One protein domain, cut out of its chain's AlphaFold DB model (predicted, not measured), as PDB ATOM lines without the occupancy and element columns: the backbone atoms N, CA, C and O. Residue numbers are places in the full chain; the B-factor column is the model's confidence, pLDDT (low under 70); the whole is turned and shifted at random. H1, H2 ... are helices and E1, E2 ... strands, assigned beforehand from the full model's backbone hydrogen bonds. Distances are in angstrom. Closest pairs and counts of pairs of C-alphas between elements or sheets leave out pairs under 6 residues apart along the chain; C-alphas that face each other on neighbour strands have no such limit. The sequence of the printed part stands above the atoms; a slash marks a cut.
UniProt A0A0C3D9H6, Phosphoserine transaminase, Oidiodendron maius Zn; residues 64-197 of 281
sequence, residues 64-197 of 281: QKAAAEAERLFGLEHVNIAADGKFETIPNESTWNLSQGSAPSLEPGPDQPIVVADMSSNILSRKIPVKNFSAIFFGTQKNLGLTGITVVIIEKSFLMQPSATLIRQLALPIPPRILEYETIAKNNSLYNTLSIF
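Overview. This is residues 64 to 197 of the 281 residues of the protein "Phosphoserine transaminase" of Oidiodendron maius Zn (UniProt A0A0C3D9H6). Little regular structure: long loops surround a tiny parallel sheet, E1 and E2, near the middle, with helix H1 near E1 and four short helices spread out beyond, H4 and H2 farthest out. The 134 printed residues hold 37 in named elements, mostly helix, in the order H1 E1 E2 H2 H3 H4 H5. The whole is only just compact, close to loose, with a radius of gyration of the C-alphas of 16.5 A and spans of 45 by 42 by 28 A.

Arrangement. H1, residues 64 to 74, is near E1, residues 116 to 118, with 7 pairs of C-alphas within 10 A. E1 and E2, residues 135 to 137, are parallel neighbours at 13 degrees; N 117 and O 135, 3.0 A apart, are within hydrogen-bond range. H2, residues 140 to 143, and H4, residues 164 to 169, touch no helix. H3, residues 156 to 159, and H5, residues 181 to 186, only just touch, with 3 pairs of C-alphas within 8 A; the closest, of Leu 159 and Glu 182, are 4.8 A apart. Every O i to N i+4 pair is within hydrogen-bond range in H1, H4 and H5; H2 and H3 are too short for one.

Along the chain. H1, 15.2 A long, begins at C-alpha 64 (-19.843, -35.629, -29.837); H5 ends at C-alpha 186 (-23.980, -32.178, -56.978).

Size, cuts and confidence. The printed part has no cut. The link H1 to E1, 41 residues, is long. In the model, pLDDT is under 70 in 40 residues, among them 97 to 112.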
ATOM      1  N   GLN A  64     -21.034 -35.595 -30.696       48.00
ATOM      2  CA  GLN A  64     -19.843 -35.629 -29.837       48.00
ATOM      3  C   GLN A  64     -18.625 -36.126 -30.610       48.00
ATOM      4  O   GLN A  64     -17.510 -35.673 -30.381       48.00
ATOM      5  N   LYS A  65     -18.863 -37.012 -31.585       56.19
ATOM      6  CA  LYS A  65     -17.841 -37.454 -32.530       56.19
ATOM      7  C   LYS A  65     -17.398 -36.311 -33.438       56.19
ATOM      8  O   LYS A  65     -16.235 -36.292 -33.798       56.19
ATOM      9  N   ALA A  66     -18.272 -35.364 -33.791       58.19
ATOM     10  CA  ALA A  66     -17.896 -34.199 -34.595       58.19
ATOM     11  C   ALA A  66     -17.073 -33.200 -33.780       58.19
ATOM     12  O   ALA A  66     -16.076 -32.705 -34.286       58.19
ATOM     13  N   ALA A  67     -17.445 -32.948 -32.521       61.31
ATOM     14  CA  ALA A  67     -16.670 -32.084 -31.629       61.31
ATOM     15  C   ALA A  67     -15.271 -32.665 -31.348       61.31
ATOM     16  O   ALA A  67     -14.275 -31.981 -31.565       61.31
ATOM     17  N   ALA A  68     -15.190 -33.947 -30.972       66.56
ATOM     18  CA  ALA A  68     -13.918 -34.629 -30.727       66.56
ATOM     19  C   ALA A  68     -13.064 -34.783 -32.000       66.56
ATOM     20  O   ALA A  68     -11.845 -34.674 -31.939       66.56
ATOM     21  N   GLU A  69     -13.677 -35.014 -33.167       70.25
ATOM     22  CA  GLU A  69     -12.953 -35.067 -34.445       70.25
ATOM     23  C   GLU A  69     -12.476 -33.677 -34.885       70.25
ATOM     24  O   GLU A  69     -11.371 -33.557 -35.404       70.25
ATOM     25  N   ALA A  70     -13.254 -32.618 -34.641       67.94
ATOM     26  CA  ALA A  70     -12.832 -31.245 -34.904       67.94
ATOM     27  C   ALA A  70     -11.651 -30.846 -34.003       67.94
ATOM     28  O   ALA A  70     -10.653 -30.341 -34.513       67.94
ATOM     29  N   GLU A  71     -11.703 -31.152 -32.704       72.19
ATOM     30  CA  GLU A  71     -10.562 -31.007 -31.789       72.19
ATOM     31  C   GLU A  71      -9.337 -31.793 -32.292       72.19
ATOM     32  O   GLU A  71      -8.248 -31.235 -32.415       72.19
ATOM     33  N   ARG A  72      -9.512 -33.066 -32.673       76.81
ATOM     34  CA  ARG A  72      -8.431 -33.930 -33.181       76.81
ATOM     35  C   ARG A  72      -7.819 -33.438 -34.501       76.81
ATOM     36  O   ARG A  72      -6.662 -33.752 -34.781       76.81
ATOM     37  N   LEU A  73      -8.590 -32.746 -35.341       69.75
ATOM     38  CA  LEU A  73      -8.154 -32.255 -36.653       69.75
ATOM     39  C   LEU A  73      -7.560 -30.842 -36.614       69.75
ATOM     40  O   LEU A  73      -6.671 -30.557 -37.415       69.75
ATOM     41  N   PHE A  74      -8.061 -29.969 -35.736       70.19
ATOM     42  CA  PHE A  74      -7.773 -28.530 -35.772       70.19
ATOM     43  C   PHE A  74      -7.208 -27.959 -34.463       70.19
ATOM     44  O   PHE A  74      -6.713 -26.838 -34.487       70.19
ATOM     45  N   GLY A  75      -7.263 -28.696 -33.350       72.31
ATOM     46  CA  GLY A  75      -6.891 -28.191 -32.026       72.31
ATOM     47  C   GLY A  75      -7.985 -27.342 -31.363       72.31
ATOM     48  O   GLY A  75      -8.866 -26.776 -32.020       72.31
ATOM     49  N   LEU A  76      -7.945 -27.254 -30.030       68.69
ATOM     50  CA  LEU A  76      -8.900 -26.463 -29.233       68.69
ATOM     51  C   LEU A  76      -8.732 -24.950 -29.448       68.69
ATOM     52  O   LEU A  76      -9.676 -24.189 -29.266       68.69
ATOM     53  N   GLU A  77      -7.558 -24.504 -29.894       67.12
ATOM     54  CA  GLU A  77      -7.264 -23.127 -30.294       67.12
ATOM     55  C   GLU A  77      -8.043 -22.663 -31.541       67.12
ATOM     56  O   GLU A  77      -8.073 -21.468 -31.854       67.12
ATOM     57  N   HIS A  78      -8.662 -23.594 -32.275       68.31
ATOM     58  CA  HIS A  78      -9.394 -23.326 -33.514       68.31
ATOM     59  C   HIS A  78     -10.854 -23.812 -33.478       68.31
ATOM     60  O   HIS A  78     -11.614 -23.513 -34.400       68.31
ATOM     61  N   VAL A  79     -11.278 -24.509 -32.413       65.12
ATOM     62  CA  VAL A  79     -12.627 -25.087 -32.277       65.12
ATOM     63  C   VAL A  79     -13.238 -24.730 -30.924       65.12
ATOM     64  O   VAL A  79     -12.881 -25.286 -29.890       65.12
ATOM     65  N   ASN A  80     -14.235 -23.845 -30.943       67.00
ATOM     66  CA  ASN A  80     -14.962 -23.441 -29.741       67.00
ATOM     67  C   ASN A  80     -16.129 -24.388 -29.439       67.00
ATOM     68  O   ASN A  80     -17.150 -24.384 -30.128       67.00
ATOM     69  N   ILE A  81     -15.988 -25.185 -28.378       64.50
ATOM     70  CA  ILE A  81     -17.021 -26.108 -27.896       64.50
ATOM     71  C   ILE A  81     -17.832 -25.417 -26.789       64.50
ATOM     72  O   ILE A  81     -17.388 -25.304 -25.651       64.50
ATOM     73  N   ALA A  82     -19.046 -24.966 -27.118       58.34
ATOM     74  CA  ALA A  82     -19.907 -24.189 -26.213       58.34
ATOM     75  C   ALA A  82     -20.607 -25.002 -25.098       58.34
ATOM     76  O   ALA A  82     -21.312 -24.425 -24.272       58.34
ATOM     77  N   ALA A  83     -20.455 -26.330 -25.066       54.28
ATOM     78  CA  ALA A  83     -21.032 -27.201 -24.040       54.28
ATOM     79  C   ALA A  83     -19.983 -28.207 -23.557       54.28
ATOM     80  O   ALA A  83     -19.474 -28.996 -24.355       54.28
ATOM     81  N   ASP A  84     -19.658 -28.174 -22.263       50.47
ATOM     82  CA  ASP A  84     -18.647 -29.058 -21.685       50.47
ATOM     83  C   ASP A  84     -19.111 -30.524 -21.585       50.47
ATOM     84  O   ASP A  84     -20.290 -30.858 -21.730       50.47
ATOM     85  N   GLY A  85     -18.154 -31.418 -21.321       50.09
ATOM     86  CA  GLY A  85     -18.378 -32.865 -21.284       50.09
ATOM     87  C   GLY A  85     -19.244 -33.390 -20.131       50.09
ATOM     88  O   GLY A  85     -19.473 -34.598 -20.083       50.09
ATOM     89  N   LYS A  86     -19.716 -32.545 -19.202       55.06
ATOM     90  CA  LYS A  86     -20.643 -32.949 -18.129       55.06
ATOM     91  C   LYS A  86     -22.104 -32.664 -18.460       55.06
ATOM     92  O   LYS A  86     -22.976 -33.323 -17.899       55.06
ATOM     93  N   PHE A  87     -22.386 -31.732 -19.375       60.22
ATOM     94  CA  PHE A  87     -23.751 -31.343 -19.776       60.22
ATOM     95  C   PHE A  87     -24.639 -30.843 -18.611       60.22
ATOM     96  O   PHE A  87     -25.868 -30.846 -18.711       60.22
ATOM     97  N   GLU A  88     -24.023 -30.417 -17.503       64.81
ATOM     98  CA  GLU A  88     -24.705 -29.921 -16.297       64.81
ATOM     99  C   GLU A  88     -25.093 -28.441 -16.429       64.81
ATOM    100  O   GLU A  88     -26.162 -28.035 -15.969       64.81
ATOM    101  N   THR A  89     -24.250 -27.646 -17.094       67.25
ATOM    102  CA  THR A  89     -24.416 -26.208 -17.350       67.25
ATOM    103  C   THR A  89     -23.908 -25.847 -18.752       67.25
ATOM    104  O   THR A  89     -23.250 -26.642 -19.421       67.25
ATOM    105  N   ILE A  90     -24.231 -24.637 -19.213       67.62
ATOM    106  CA  ILE A  90     -23.588 -24.002 -20.371       67.62
ATOM    107  C   ILE A  90     -22.784 -22.815 -19.814       67.62
ATOM    108  O   ILE A  90     -23.372 -21.998 -19.098       67.62
ATOM    109  N   PRO A  91     -21.468 -22.706 -20.081       70.06
ATOM    110  CA  PRO A  91     -20.678 -21.556 -19.650       70.06
ATOM    111  C   PRO A  91     -21.203 -20.272 -20.302       70.06
ATOM    112  O   PRO A  91     -21.634 -20.285 -21.454       70.06
ATOM    113  N   ASN A  92     -21.163 -19.154 -19.573       72.12
ATOM    114  CA  ASN A  92     -21.654 -17.867 -20.073       72.12
ATOM    115  C   ASN A  92     -20.887 -17.448 -21.342       72.12
ATOM    116  O   ASN A  92     -19.667 -17.604 -21.382       72.12
ATOM    117  N   GLU A  93     -21.574 -16.874 -22.334       68.25
ATOM    118  CA  GLU A  93     -20.970 -16.416 -23.597       68.25
ATOM    119  C   GLU A  93     -19.780 -15.463 -23.373       68.25
ATOM    120  O   GLU A  93     -18.790 -15.525 -24.098       68.25
ATOM    121  N   SER A  94     -19.804 -14.657 -22.303       69.81
ATOM    122  CA  SER A  94     -18.693 -13.768 -21.920       69.81
ATOM    123  C   SER A  94     -17.414 -14.485 -21.462       69.81
ATOM    124  O   SER A  94     -16.378 -13.842 -21.306       69.81
ATOM    125  N   THR A  95     -17.478 -15.800 -21.233       70.50
ATOM    126  CA  THR A  95     -16.344 -16.645 -20.821       70.50
ATOM    127  C   THR A  95     -15.809 -17.527 -21.954       70.50
ATOM    128  O   THR A  95     -14.881 -18.305 -21.735       70.50
ATOM    129  N   TRP A  96     -16.370 -17.426 -23.164       72.56
ATOM    130  CA  TRP A  96     -15.926 -18.209 -24.318       72.56
ATOM    131  C   TRP A  96     -14.639 -17.623 -24.917       72.56
ATOM    132  O   TRP A  96     -14.549 -16.422 -25.177       72.56
ATOM    133  N   ASN A  97     -13.642 -18.473 -25.176       64.44
ATOM    134  CA  ASN A  97     -12.358 -18.058 -25.749       64.44
ATOM    135  C   ASN A  97     -12.430 -17.978 -27.284       64.44
ATOM    136  O   ASN A  97     -11.944 -18.848 -28.003       64.44
ATOM    137  N   LEU A  98     -13.101 -16.946 -27.788       63.97
ATOM    138  CA  LEU A  98     -13.386 -16.783 -29.212       63.97
ATOM    139  C   LEU A  98     -12.112 -16.612 -30.057       63.97
ATOM    140  O   LEU A  98     -11.226 -15.820 -29.731       63.97
ATOM    141  N   SER A  99     -12.027 -17.340 -31.176       57.88
ATOM    142  CA  SER A  99     -10.914 -17.218 -32.122       57.88
ATOM    143  C   SER A  99     -10.964 -15.863 -32.835       57.88
ATOM    144  O   SER A  99     -12.040 -15.286 -33.031       57.88
ATOM    145  N   GLN A 100      -9.805 -15.318 -33.211       49.84
ATOM    146  CA  GLN A 100      -9.712 -13.949 -33.722       49.84
ATOM    147  C   GLN A 100     -10.571 -13.763 -34.991       49.84
ATOM    148  O   GLN A 100     -10.321 -14.394 -36.013       49.84
ATOM    149  N   GLY A 101     -11.588 -12.897 -34.911       52.09
ATOM    150  CA  GLY A 101     -12.565 -12.671 -35.985       52.09
ATOM    151  C   GLY A 101     -13.906 -13.403 -35.827       52.09
ATOM    152  O   GLY A 101     -14.796 -13.191 -36.643       52.09
ATOM    153  N   SER A 102     -14.101 -14.218 -34.783       52.22
ATOM    154  CA  SER A 102     -15.425 -14.766 -34.448       52.22
ATOM    155  C   SER A 102     -16.243 -13.781 -33.599       52.22
ATOM    156  O   SER A 102     -15.781 -13.280 -32.575       52.22
ATOM    157  N   ALA A 103     -17.462 -13.467 -34.047       47.62
ATOM    158  CA  ALA A 103     -18.366 -12.563 -33.336       47.62
ATOM    159  C   ALA A 103     -18.971 -13.229 -32.080       47.62
ATOM    160  O   ALA A 103     -19.286 -14.419 -32.117       47.62
ATOM    161  N   PRO A 104     -19.219 -12.472 -30.995       48.91
ATOM    162  CA  PRO A 104     -19.724 -12.998 -29.723       48.91
ATOM    163  C   PRO A 104     -21.237 -13.268 -29.710       48.91
ATOM    164  O   PRO A 104     -21.847 -13.268 -28.647       48.91
ATOM    165  N   SER A 105     -21.875 -13.436 -30.871       51.66
ATOM    166  CA  SER A 105     -23.324 -13.607 -30.980       51.66
ATOM    167  C   SER A 105     -23.687 -14.709 -31.967       51.66
ATOM    168  O   SER A 105     -23.103 -14.816 -33.043       51.66
ATOM    169  N   LEU A 106     -24.704 -15.489 -31.596       53.03
ATOM    170  CA  LEU A 106     -25.364 -16.483 -32.443       53.03
ATOM    171  C   LEU A 106     -26.531 -15.887 -33.264       53.03
ATOM    172  O   LEU A 106     -27.288 -16.640 -33.879       53.03
ATOM    173  N   GLU A 107     -26.743 -14.565 -33.254       46.78
ATOM    174  CA  GLU A 107     -27.689 -13.871 -34.145       46.78
ATOM    175  C   GLU A 107     -27.035 -13.545 -35.498       46.78
ATOM    176  O   GLU A 107     -25.895 -13.117 -35.463       46.78
ATOM    177  N   PRO A 108     -27.719 -13.657 -36.659       45.84
ATOM    178  CA  PRO A 108     -27.097 -13.718 -37.994       45.84
ATOM    179  C   PRO A 108     -26.716 -12.360 -38.630       45.84
ATOM    180  O   PRO A 108     -27.458 -11.383 -38.505       45.84
ATOM    181  N   GLY A 109     -25.638 -12.334 -39.426       50.81
ATOM    182  CA  GLY A 109     -25.059 -11.145 -40.076       50.81
ATOM    183  C   GLY A 109     -23.804 -11.461 -40.924       50.81
ATOM    184  O   GLY A 109     -23.387 -12.614 -40.962       50.81
ATOM    185  N   PRO A 110     -23.212 -10.477 -41.634       50.69
ATOM    186  CA  PRO A 110     -22.138 -10.719 -42.610       50.69
ATOM    187  C   PRO A 110     -20.744 -10.994 -42.011       50.69
ATOM    188  O   PRO A 110     -19.984 -11.752 -42.604       50.69
ATOM    189  N   ASP A 111     -20.414 -10.423 -40.849       62.22
ATOM    190  CA  ASP A 111     -19.087 -10.523 -40.209       62.22
ATOM    191  C   ASP A 111     -19.091 -11.535 -39.048       62.22
ATOM    192  O   ASP A 111     -18.830 -11.189 -37.894       62.22
ATOM    193  N   GLN A 112     -19.514 -12.772 -39.317       65.44
ATOM    194  CA  GLN A 112     -19.971 -13.685 -38.265       65.44
ATOM    195  C   GLN A 112     -19.313 -15.061 -38.238       65.44
ATOM    196  O   GLN A 112     -18.800 -15.526 -39.258       65.44
ATOM    197  N   PRO A 113     -19.302 -15.720 -37.059       71.31
ATOM    198  CA  PRO A 113     -18.662 -17.011 -36.906       71.31
ATOM    199  C   PRO A 113     -19.355 -18.070 -37.757       71.31
ATOM    200  O   PRO A 113     -20.573 -18.074 -37.929       71.31
ATOM    201  N   ILE A 114     -18.563 -19.031 -38.219       78.31
ATOM    202  CA  ILE A 114     -19.069 -20.246 -38.850       78.31
ATOM    203  C   ILE A 114     -19.728 -21.087 -37.750       78.31
ATOM    204  O   ILE A 114     -19.044 -21.787 -37.003       78.31
ATOM    205  N   VAL A 115     -21.054 -21.003 -37.612       78.00
ATOM    206  CA  VAL A 115     -21.789 -21.757 -36.585       78.00
ATOM    207  C   VAL A 115     -22.199 -23.116 -37.143       78.00
ATOM    208  O   VAL A 115     -23.032 -23.220 -38.045       78.00
ATOM    209  N   VAL A 116     -21.628 -24.175 -36.571       82.00
ATOM    210  CA  VAL A 116     -21.903 -25.570 -36.929       82.00
ATOM    211  C   VAL A 116     -22.602 -26.237 -35.751       82.00
ATOM    212  O   VAL A 116     -22.026 -26.357 -34.673       82.00
ATOM    213  N   ALA A 117     -23.855 -26.652 -35.936       81.12
ATOM    214  CA  ALA A 117     -24.669 -27.208 -34.861       81.12
ATOM    215  C   ALA A 117     -25.038 -28.664 -35.112       81.12
ATOM    216  O   ALA A 117     -25.688 -28.996 -36.102       81.12
ATOM    217  N   ASP A 118     -24.732 -29.525 -34.146       82.69
ATOM    218  CA  ASP A 118     -25.420 -30.801 -34.081       82.69
ATOM    219  C   ASP A 118     -26.736 -30.670 -33.302       82.69
ATOM    220  O   ASP A 118     -26.796 -30.059 -32.234       82.69
ATOM    221  N   MET A 119     -27.803 -31.270 -33.822       86.19
ATOM    222  CA  MET A 119     -29.124 -31.292 -33.177       86.19
ATOM    223  C   MET A 119     -29.660 -32.721 -32.961       86.19
ATOM    224  O   MET A 119     -30.870 -32.919 -32.899       86.19
ATOM    225  N   SER A 120     -28.773 -33.717 -32.847       81.12
ATOM    226  CA  SER A 120     -29.021 -35.170 -32.930       81.12
ATOM    227  C   SER A 120     -30.197 -35.688 -32.132       81.12
ATOM    228  O   SER A 120     -30.934 -36.539 -32.609       81.12
ATOM    229  N   SER A 121     -30.370 -35.213 -30.905       82.31
ATOM    230  CA  SER A 121     -31.483 -35.607 -30.038       82.31
ATOM    231  C   SER A 121     -32.594 -34.564 -29.966       82.31
ATOM    232  O   SER A 121     -33.523 -34.721 -29.183       82.31
ATOM    233  N   ASN A 122     -32.498 -33.457 -30.709       87.19
ATOM    234  CA  ASN A 122     -33.320 -32.276 -30.466       87.19
ATOM    235  C   ASN A 122     -33.869 -31.563 -31.714       87.19
ATOM    236  O   ASN A 122     -34.648 -30.618 -31.539       87.19
ATOM    237  N   ILE A 123     -33.581 -32.017 -32.939       88.50
ATOM    238  CA  ILE A 123     -34.312 -31.535 -34.115       88.50
ATOM    239  C   ILE A 123     -35.808 -31.845 -34.003       88.50
ATOM    240  O   ILE A 123     -36.206 -32.775 -33.303       88.50
ATOM    241  N   LEU A 124     -36.644 -31.054 -34.681       87.62
ATOM    242  CA  LEU A 124     -38.096 -31.212 -34.820       87.62
ATOM    243  C   LEU A 124     -38.871 -31.107 -33.490       87.62
ATOM    244  O   LEU A 124     -40.085 -30.946 -33.505       87.62
ATOM    245  N   SER A 125     -38.175 -31.052 -32.349       89.38
ATOM    246  CA  SER A 125     -38.715 -30.789 -31.008       89.38
ATOM    247  C   SER A 125     -38.972 -29.307 -30.715       89.38
ATOM    248  O   SER A 125     -39.569 -28.958 -29.694       89.38
ATOM    249  N   ARG A 126     -38.450 -28.395 -31.545       88.38
ATOM    250  CA  ARG A 126     -38.646 -26.944 -31.420       88.38
ATOM    251  C   ARG A 126     -38.362 -26.226 -32.727       88.38
ATOM    252  O   ARG A 126     -37.579 -26.704 -33.545       88.38
ATOM    253  N   LYS A 127     -38.945 -25.038 -32.886       83.50
ATOM    254  CA  LYS A 127     -38.524 -24.102 -33.926       83.50
ATOM    255  C   LYS A 127     -37.072 -23.685 -33.665       83.50
ATOM    256  O   LYS A 127     -36.734 -23.302 -32.547       83.50
ATOM    257  N   ILE A 128     -36.253 -23.728 -34.710       83.94
ATOM    258  CA  ILE A 128     -34.878 -23.222 -34.728       83.94
ATOM    259  C   ILE A 128     -34.754 -22.132 -35.805       83.94
ATOM    260  O   ILE A 128     -35.429 -22.221 -36.839       83.94
ATOM    261  N   PRO A 129     -33.931 -21.093 -35.603       81.62
ATOM    262  CA  PRO A 129     -33.628 -20.125 -36.646       81.62
ATOM    263  C   PRO A 129     -32.516 -20.687 -37.546       81.62
ATOM    264  O   PRO A 129     -31.346 -20.412 -37.329       81.62
ATOM    265  N   VAL A 130     -32.873 -21.496 -38.554       80.12
ATOM    266  CA  VAL A 130     -31.898 -22.187 -39.438       80.12
ATOM    267  C   VAL A 130     -30.863 -21.228 -40.047       80.12
ATOM    268  O   VAL A 130     -29.700 -21.583 -40.156       80.12
ATOM    269  N   LYS A 131     -31.264 -19.986 -40.352       81.25
ATOM    270  CA  LYS A 131     -30.397 -18.909 -40.867       81.25
ATOM    271  C   LYS A 131     -29.260 -18.451 -39.929       81.25
ATOM    272  O   LYS A 131     -28.521 -17.555 -40.305       81.25
ATOM    273  N   ASN A 132     -29.183 -18.978 -38.706       82.00
ATOM    274  CA  ASN A 132     -28.122 -18.690 -37.738       82.00
ATOM    275  C   ASN A 132     -27.002 -19.755 -37.775       82.00
ATOM    276  O   ASN A 132     -26.124 -19.736 -36.920       82.00
ATOM    277  N   PHE A 133     -27.065 -20.719 -38.701       82.50
ATOM    278  CA  PHE A 133     -26.156 -21.862 -38.754       82.50
ATOM    279  C   PHE A 133     -25.613 -22.072 -40.169       82.50
ATOM    280  O   PHE A 133     -26.375 -22.345 -41.095       82.50
ATOM    281  N   SER A 134     -24.288 -22.049 -40.306       85.69
ATOM    282  CA  SER A 134     -23.584 -22.392 -41.546       85.69
ATOM    283  C   SER A 134     -23.752 -23.872 -41.909       85.69
ATOM    284  O   SER A 134     -23.815 -24.218 -43.091       85.69
ATOM    285  N   ALA A 135     -23.862 -24.750 -40.901       87.62
ATOM    286  CA  ALA A 135     -24.255 -26.147 -41.086       87.62
ATOM    287  C   ALA A 135     -25.030 -26.724 -39.886       87.62
ATOM    288  O   ALA A 135     -24.767 -26.372 -38.733       87.62
ATOM    289  N   ILE A 136     -25.955 -27.658 -40.154       85.69
ATOM    290  CA  ILE A 136     -26.706 -28.417 -39.143       85.69
ATOM    291  C   ILE A 136     -26.809 -29.912 -39.506       85.69
ATOM    292  O   ILE A 136     -27.062 -30.252 -40.661       85.69
ATOM    293  N   PHE A 137     -26.648 -30.805 -38.520       87.19
ATOM    294  CA  PHE A 137     -26.633 -32.273 -38.673       87.19
ATOM    295  C   PHE A 137     -27.196 -32.971 -37.392       87.19
ATOM    296  O   PHE A 137     -26.861 -32.550 -36.295       87.19
ATOM    297  N   PHE A 138     -28.153 -33.930 -37.456       82.75
ATOM    298  CA  PHE A 138     -28.992 -34.360 -36.292       82.75
ATOM    299  C   PHE A 138     -29.878 -35.681 -36.175       82.75
ATOM    300  O   PHE A 138     -30.915 -35.650 -35.524       82.75
ATOM    301  N   GLY A 139     -29.491 -36.861 -36.672       83.50
ATOM    302  CA  GLY A 139     -29.887 -38.242 -36.248       83.50
ATOM    303  C   GLY A 139     -31.280 -38.829 -36.524       83.50
ATOM    304  O   GLY A 139     -32.162 -38.663 -35.678       83.50
ATOM    305  N   THR A 140     -31.466 -39.630 -37.605       86.75
ATOM    306  CA  THR A 140     -32.761 -40.323 -37.873       86.75
ATOM    307  C   THR A 140     -33.168 -41.088 -36.637       86.75
ATOM    308  O   THR A 140     -34.264 -40.878 -36.126       86.75
ATOM    309  N   GLN A 141     -32.237 -41.890 -36.119       83.75
ATOM    310  CA  GLN A 141     -32.439 -42.840 -35.036       83.75
ATOM    311  C   GLN A 141     -32.948 -42.231 -33.724       83.75
ATOM    312  O   GLN A 141     -33.233 -42.988 -32.806       83.75
ATOM    313  N   LYS A 142     -33.038 -40.904 -33.584       86.00
ATOM    314  CA  LYS A 142     -33.602 -40.263 -32.388       86.00
ATOM    315  C   LYS A 142     -34.986 -39.671 -32.638       86.00
ATOM    316  O   LYS A 142     -35.925 -40.045 -31.945       86.00
ATOM    317  N   ASN A 143     -35.124 -38.782 -33.624       87.44
ATOM    318  CA  ASN A 143     -36.336 -37.961 -33.768       87.44
ATOM    319  C   ASN A 143     -37.069 -38.109 -35.118       87.44
ATOM    320  O   ASN A 143     -38.080 -37.430 -35.306       87.44
ATOM    321  N   LEU A 144     -36.587 -38.933 -36.067       88.00
ATOM    322  CA  LEU A 144     -37.140 -38.944 -37.436       88.00
ATOM    323  C   LEU A 144     -37.192 -40.310 -38.160       88.00
ATOM    324  O   LEU A 144     -37.990 -40.446 -39.074       88.00
ATOM    325  N   GLY A 145     -36.410 -41.331 -37.808       89.56
ATOM    326  CA  GLY A 145     -36.371 -42.598 -38.561       89.56
ATOM    327  C   GLY A 145     -35.413 -43.647 -37.985       89.56
ATOM    328  O   GLY A 145     -35.135 -43.646 -36.791       89.56
ATOM    329  N   LEU A 146     -34.900 -44.552 -38.827       89.44
ATOM    330  CA  LEU A 146     -33.982 -45.628 -38.417       89.44
ATOM    331  C   LEU A 146     -32.506 -45.201 -38.377       89.44
ATOM    332  O   LEU A 146     -32.089 -44.254 -39.040       89.44
ATOM    333  N   THR A 147     -31.678 -45.946 -37.642       86.06
ATOM    334  CA  THR A 147     -30.217 -45.832 -37.789       86.06
ATOM    335  C   THR A 147     -29.794 -46.235 -39.202       86.06
ATOM    336  O   THR A 147     -30.286 -47.231 -39.717       86.06
ATOM    337  N   GLY A 148     -28.888 -45.471 -39.818       85.19
ATOM    338  CA  GLY A 148     -28.398 -45.749 -41.174       85.19
ATOM    339  C   GLY A 148     -28.151 -44.509 -42.033       85.19
ATOM    340  O   GLY A 148     -27.304 -44.559 -42.922       85.19
ATOM    341  N   ILE A 149     -28.820 -43.381 -41.748       87.88
ATOM    342  CA  ILE A 149     -28.677 -42.146 -42.534       87.88
ATOM    343  C   ILE A 149     -28.362 -40.893 -41.703       87.88
ATOM    344  O   ILE A 149     -28.809 -40.703 -40.574       87.88
ATOM    345  N   THR A 150     -27.592 -40.012 -42.335       87.12
ATOM    346  CA  THR A 150     -27.221 -38.670 -41.884       87.12
ATOM    347  C   THR A 150     -27.447 -37.735 -43.066       87.12
ATOM    348  O   THR A 150     -27.010 -38.041 -44.175       87.12
ATOM    349  N   VAL A 151     -28.114 -36.600 -42.854       85.56
ATOM    350  CA  VAL A 151     -28.301 -35.573 -43.887       85.56
ATOM    351  C   VAL A 151     -27.888 -34.221 -43.313       85.56
ATOM    352  O   VAL A 151     -28.214 -33.877 -42.185       85.56
ATOM    353  N   VAL A 152     -27.167 -33.424 -44.087       89.38
ATOM    354  CA  VAL A 152     -26.600 -32.167 -43.596       89.38
ATOM    355  C   VAL A 152     -27.325 -30.992 -44.243       89.38
ATOM    356  O   VAL A 152     -27.376 -30.898 -45.470       89.38
ATOM    357  N   ILE A 153     -27.857 -30.080 -43.423       86.94
ATOM    358  CA  ILE A 153     -28.192 -28.724 -43.871       86.94
ATOM    359  C   ILE A 153     -26.869 -27.973 -43.942       86.94
ATOM    360  O   ILE A 153     -26.160 -27.909 -42.944       86.94
ATOM    361  N   ILE A 154     -26.531 -27.397 -45.089       88.44
ATOM    362  CA  ILE A 154     -25.310 -26.607 -45.245       88.44
ATOM    363  C   ILE A 154     -25.572 -25.403 -46.145       88.44
ATOM    364  O   ILE A 154     -26.274 -25.498 -47.158       88.44
ATOM    365  N   GLU A 155     -25.020 -24.257 -45.766       86.75
ATOM    366  CA  GLU A 155     -25.037 -23.063 -46.598       86.75
ATOM    367  C   GLU A 155     -24.265 -23.296 -47.905       86.75
ATOM    368  O   GLU A 155     -23.170 -23.858 -47.930       86.75
ATOM    369  N   LYS A 156     -24.831 -22.836 -49.027       86.75
ATOM    370  CA  LYS A 156     -24.288 -23.112 -50.370       86.75
ATOM    371  C   LYS A 156     -22.873 -22.561 -50.587       86.75
ATOM    372  O   LYS A 156     -22.148 -23.102 -51.415       86.75
ATOM    373  N   SER A 157     -22.488 -21.520 -49.853       87.88
ATOM    374  CA  SER A 157     -21.134 -20.948 -49.809       87.88
ATOM    375  C   SER A 157     -20.072 -21.980 -49.409       87.88
ATOM    376  O   SER A 157     -19.000 -22.005 -50.007       87.88
ATOM    377  N   PHE A 158     -20.386 -22.885 -48.478       84.94
ATOM    378  CA  PHE A 158     -19.465 -23.912 -47.970       84.94
ATOM    379  C   PHE A 158     -19.390 -25.170 -48.850       84.94
ATOM    380  O   PHE A 158     -18.590 -26.070 -48.590       84.94
ATOM    381  N   LEU A 159     -20.192 -25.244 -49.919       86.12
ATOM    382  CA  LEU A 159     -20.090 -26.332 -50.894       86.12
ATOM    383  C   LEU A 159     -18.856 -26.202 -51.793       86.12
ATOM    384  O   LEU A 159     -18.453 -27.199 -52.375       86.12
ATOM    385  N   MET A 160     -18.253 -25.020 -51.940       84.50
ATOM    386  CA  MET A 160     -17.058 -24.867 -52.774       84.50
ATOM    387  C   MET A 160     -15.833 -25.443 -52.057       84.50
ATOM    388  O   MET A 160     -15.452 -24.953 -50.998       84.50
ATOM    389  N   GLN A 161     -15.205 -26.466 -52.640       79.94
ATOM    390  CA  GLN A 161     -13.988 -27.072 -52.098       79.94
ATOM    391  C   GLN A 161     -12.751 -26.671 -52.923       79.94
ATOM    392  O   GLN A 161     -12.841 -26.555 -54.151       79.94
ATOM    393  N   PRO A 162     -11.576 -26.460 -52.293       84.38
ATOM    394  CA  PRO A 162     -10.345 -26.214 -53.029       84.38
ATOM    395  C   PRO A 162      -9.941 -27.450 -53.845       84.38
ATOM    396  O   PRO A 162     -10.260 -28.586 -53.495       84.38
ATOM    397  N   SER A 163      -9.202 -27.251 -54.941       87.12
ATOM    398  CA  SER A 163      -8.746 -28.387 -55.750       87.12
ATOM    399  C   SER A 163      -7.834 -29.312 -54.936       87.12
ATOM    400  O   SER A 163      -7.012 -28.852 -54.143       87.12
ATOM    401  N   ALA A 164      -7.895 -30.623 -55.184       88.12
ATOM    402  CA  ALA A 164      -7.005 -31.582 -54.523       88.12
ATOM    403  C   ALA A 164      -5.507 -31.295 -54.783       88.12
ATOM    404  O   ALA A 164      -4.647 -31.771 -54.047       88.12
ATOM    405  N   THR A 165      -5.167 -30.532 -55.828       91.44
ATOM    406  CA  THR A 165      -3.806 -30.020 -56.051       91.44
ATOM    407  C   THR A 165      -3.450 -28.940 -55.031       91.44
ATOM    408  O   THR A 165      -2.413 -29.050 -54.385       91.44
ATOM    409  N   LEU A 166      -4.329 -27.954 -54.825       89.06
ATOM    410  CA  LEU A 166      -4.134 -26.885 -53.844       89.06
ATOM    411  C   LEU A 166      -4.105 -27.430 -52.407       89.06
ATOM    412  O   LEU A 166      -3.221 -27.071 -51.639       89.06
ATOM    413  N   ILE A 167      -5.001 -28.362 -52.061       88.00
ATOM    414  CA  ILE A 167      -5.019 -29.003 -50.732       88.00
ATOM    415  C   ILE A 167      -3.678 -29.714 -50.451       88.00
ATOM    416  O   ILE A 167      -3.114 -29.545 -49.372       88.00
ATOM    417  N   ARG A 168      -3.101 -30.422 -51.440       89.81
ATOM    418  CA  ARG A 168      -1.755 -31.026 -51.319       89.81
ATOM    419  C   ARG A 168      -0.640 -29.992 -51.198       89.81
ATOM    420  O   ARG A 168       0.274 -30.203 -50.411       89.81
ATOM    421  N   GLN A 169      -0.698 -28.898 -51.960       92.31
ATOM    422  CA  GLN A 169       0.290 -27.813 -51.878       92.31
ATOM    423  C   GLN A 169       0.300 -27.144 -50.496       92.31
ATOM    424  O   GLN A 169       1.360 -26.749 -50.023       92.31
ATOM    425  N   LEU A 170      -0.860 -27.067 -49.840       90.19
ATOM    426  CA  LEU A 170      -1.020 -26.561 -48.475       90.19
ATOM    427  C   LEU A 170      -0.746 -27.623 -47.389       90.19
ATOM    428  O   LEU A 170      -0.927 -27.335 -46.212       90.19
ATOM    429  N   ALA A 171      -0.337 -28.843 -47.768       89.25
ATOM    430  CA  ALA A 171      -0.145 -29.994 -46.875       89.25
ATOM    431  C   ALA A 171      -1.370 -30.341 -45.994       89.25
ATOM    432  O   ALA A 171      -1.234 -30.948 -44.932       89.25
ATOM    433  N   LEU A 172      -2.575 -29.986 -46.447       83.81
ATOM    434  CA  LEU A 172      -3.830 -30.234 -45.739       83.81
ATOM    435  C   LEU A 172      -4.367 -31.655 -46.020       83.81
ATOM    436  O   LEU A 172      -4.112 -32.217 -47.092       83.81
ATOM    437  N   PRO A 173      -5.142 -32.254 -45.095       80.50
ATOM    438  CA  PRO A 173      -5.773 -33.550 -45.324       80.50
ATOM    439  C   PRO A 173      -6.830 -33.461 -46.436       80.50
ATOM    440  O   PRO A 173      -7.719 -32.614 -46.402       80.50
ATOM    441  N   ILE A 174      -6.763 -34.372 -47.412       84.38
ATOM    442  CA  ILE A 174      -7.805 -34.522 -48.439       84.38
ATOM    443  C   ILE A 174      -8.854 -35.521 -47.926       84.38
ATOM    444  O   ILE A 174      -8.496 -36.678 -47.684       84.38
ATOM    445  N   PRO A 175     -10.138 -35.141 -47.787       83.56
ATOM    446  CA  PRO A 175     -11.182 -36.083 -47.402       83.56
ATOM    447  C   PRO A 175     -11.454 -37.102 -48.526       83.56
ATOM    448  O   PRO A 175     -11.379 -36.764 -49.710       83.56
ATOM    449  N   PRO A 176     -11.830 -38.353 -48.198       86.75
ATOM    450  CA  PRO A 176     -12.410 -39.278 -49.168       86.75
ATOM    451  C   PRO A 176     -13.629 -38.664 -49.872       86.75
ATOM    452  O   PRO A 176     -14.456 -38.023 -49.228       86.75
ATOM    453  N   ARG A 177     -13.796 -38.931 -51.176       85.38
ATOM    454  CA  ARG A 177     -14.847 -38.325 -52.027       85.38
ATOM    455  C   ARG A 177     -16.274 -38.450 -51.460       85.38
ATOM    456  O   ARG A 177     -17.102 -37.573 -51.676       85.38
ATOM    457  N   ILE A 178     -16.550 -39.526 -50.719       84.88
ATOM    458  CA  ILE A 178     -17.836 -39.790 -50.049       84.88
ATOM    459  C   ILE A 178     -18.150 -38.819 -48.893       84.88
ATOM    460  O   ILE A 178     -19.307 -38.705 -48.509       84.88
ATOM    461  N   LEU A 179     -17.151 -38.110 -48.356       87.38
ATOM    462  CA  LEU A 179     -17.303 -37.097 -47.301       87.38
ATOM    463  C   LEU A 179     -17.289 -35.656 -47.846       87.38
ATOM    464  O   LEU A 179     -17.431 -34.706 -47.083       87.38
ATOM    465  N   GLU A 180     -17.128 -35.461 -49.158       88.06
ATOM    466  CA  GLU A 180     -17.167 -34.130 -49.762       88.06
ATOM    467  C   GLU A 180     -18.613 -33.649 -49.971       88.06
ATOM    468  O   GLU A 180     -19.312 -34.119 -50.878       88.06
ATOM    469  N   TYR A 181     -19.043 -32.634 -49.215       89.12
ATOM    470  CA  TYR A 181     -20.377 -32.037 -49.373       89.12
ATOM    471  C   TYR A 181     -20.664 -31.542 -50.796       89.12
ATOM    472  O   TYR A 181     -21.788 -31.692 -51.268       89.12
ATOM    473  N   GLU A 182     -19.661 -31.026 -51.515       89.00
ATOM    474  CA  GLU A 182     -19.812 -30.624 -52.918       89.00
ATOM    475  C   GLU A 182     -20.267 -31.791 -53.802       89.00
ATOM    476  O   GLU A 182     -21.198 -31.663 -54.600       89.00
ATOM    477  N   THR A 183     -19.619 -32.949 -53.645       89.50
ATOM    478  CA  THR A 183     -19.910 -34.152 -54.427       89.50
ATOM    479  C   THR A 183     -21.269 -34.732 -54.044       89.50
ATOM    480  O   THR A 183     -22.046 -35.080 -54.935       89.50
ATOM    481  N   ILE A 184     -21.598 -34.778 -52.749       90.62
ATOM    482  CA  ILE A 184     -22.911 -35.224 -52.260       90.62
ATOM    483  C   ILE A 184     -24.022 -34.327 -52.832       90.62
ATOM    484  O   ILE A 184     -24.983 -34.831 -53.418       90.62
ATOM    485  N   ALA A 185     -23.870 -33.001 -52.736       87.06
ATOM    486  CA  ALA A 185     -24.858 -32.030 -53.203       87.06
ATOM    487  C   ALA A 185     -25.042 -32.064 -54.729       87.06
ATOM    488  O   ALA A 185     -26.176 -32.145 -55.205       87.06
ATOM    489  N   LYS A 186     -23.944 -32.079 -55.505       89.88
ATOM    490  CA  LYS A 186     -23.980 -32.178 -56.978       89.88
ATOM    491  C   LYS A 186     -24.681 -33.442 -57.473       89.88
ATOM    492  O   LYS A 186     -25.337 -33.398 -58.508       89.88
ATOM    493  N   ASN A 187     -24.568 -34.545 -56.735       87.75
ATOM    494  CA  ASN A 187     -25.213 -35.814 -57.068       87.75
ATOM    495  C   ASN A 187     -26.568 -36.007 -56.368       87.75
ATOM    496  O   ASN A 187     -27.080 -37.120 -56.365       87.75
ATOM    497  N   ASN A 188     -27.175 -34.971 -55.776       84.31
ATOM    498  CA  ASN A 188     -28.499 -35.070 -55.144       84.31
ATOM    499  C   ASN A 188     -28.568 -36.146 -54.029       84.31
ATOM    500  O   ASN A 188     -29.570 -36.850 -53.903       84.31
ATOM    501  N   SER A 189     -27.484 -36.294 -53.258       87.06
ATOM    502  CA  SER A 189     -27.239 -37.367 -52.274       87.06
ATOM    503  C   SER A 189     -27.098 -38.790 -52.851       87.06
ATOM    504  O   SER A 189     -27.053 -39.754 -52.095       87.06
ATOM    505  N   LEU A 190     -26.973 -38.929 -54.175       87.19
ATOM    506  CA  LEU A 190     -26.853 -40.191 -54.920       87.19
ATOM    507  C   LEU A 190     -25.469 -40.369 -55.576       87.19
ATOM    508  O   LEU A 190     -25.357 -40.894 -56.682       87.19
ATOM    509  N   TYR A 191     -24.395 -39.920 -54.912       87.06
ATOM    510  CA  TYR A 191     -23.023 -40.180 -55.383       87.06
ATOM    511  C   TYR A 191     -22.688 -41.685 -55.363       87.06
ATOM    512  O   TYR A 191     -22.017 -42.198 -56.257       87.06
ATOM    513  N   ASN A 192     -23.199 -42.396 -54.358       87.69
ATOM    514  CA  ASN A 192     -23.153 -43.847 -54.213       87.69
ATOM    515  C   ASN A 192     -24.541 -44.381 -53.801       87.69
ATOM    516  O   ASN A 192     -25.518 -43.633 -53.730       87.69
ATOM    517  N   THR A 193     -24.641 -45.685 -53.534       85.56
ATOM    518  CA  THR A 193     -25.881 -46.308 -53.053       85.56
ATOM    519  C   THR A 193     -26.243 -45.801 -51.653       85.56
ATOM    520  O   THR A 193     -25.597 -46.163 -50.673       85.56
ATOM    521  N   LEU A 194     -27.305 -44.998 -51.571       85.38
ATOM    522  CA  LEU A 194     -27.955 -44.581 -50.327       85.38
ATOM    523  C   LEU A 194     -29.007 -45.619 -49.892       85.38
ATOM    524  O   LEU A 194     -29.642 -46.245 -50.742       85.38
ATOM    525  N   SER A 195     -29.227 -45.774 -48.582       89.44
ATOM    526  CA  SER A 195     -30.277 -46.650 -48.042       89.44
ATOM    527  C   SER A 195     -31.674 -46.067 -48.292       89.44
ATOM    528  O   SER A 195     -32.177 -45.248 -47.523       89.44
ATOM    529  N   ILE A 196     -32.312 -46.479 -49.391       89.75
ATOM    530  CA  ILE A 196     -33.638 -45.979 -49.793       89.75
ATOM    531  C   ILE A 196     -34.722 -46.320 -48.755       89.75
ATOM    532  O   ILE A 196     -35.660 -45.545 -48.578       89.75
ATOM    533  N   PHE A 197     -34.573 -47.433 -48.029       93.00
ATOM    534  CA  PHE A 197     -35.506 -47.846 -46.977       93.00
ATOM    535  C   PHE A 197     -35.498 -46.896 -45.770       93.00
ATOM    536  O   PHE A 197     -36.558 -46.437 -45.342       93.00
TER     537      PHE A 197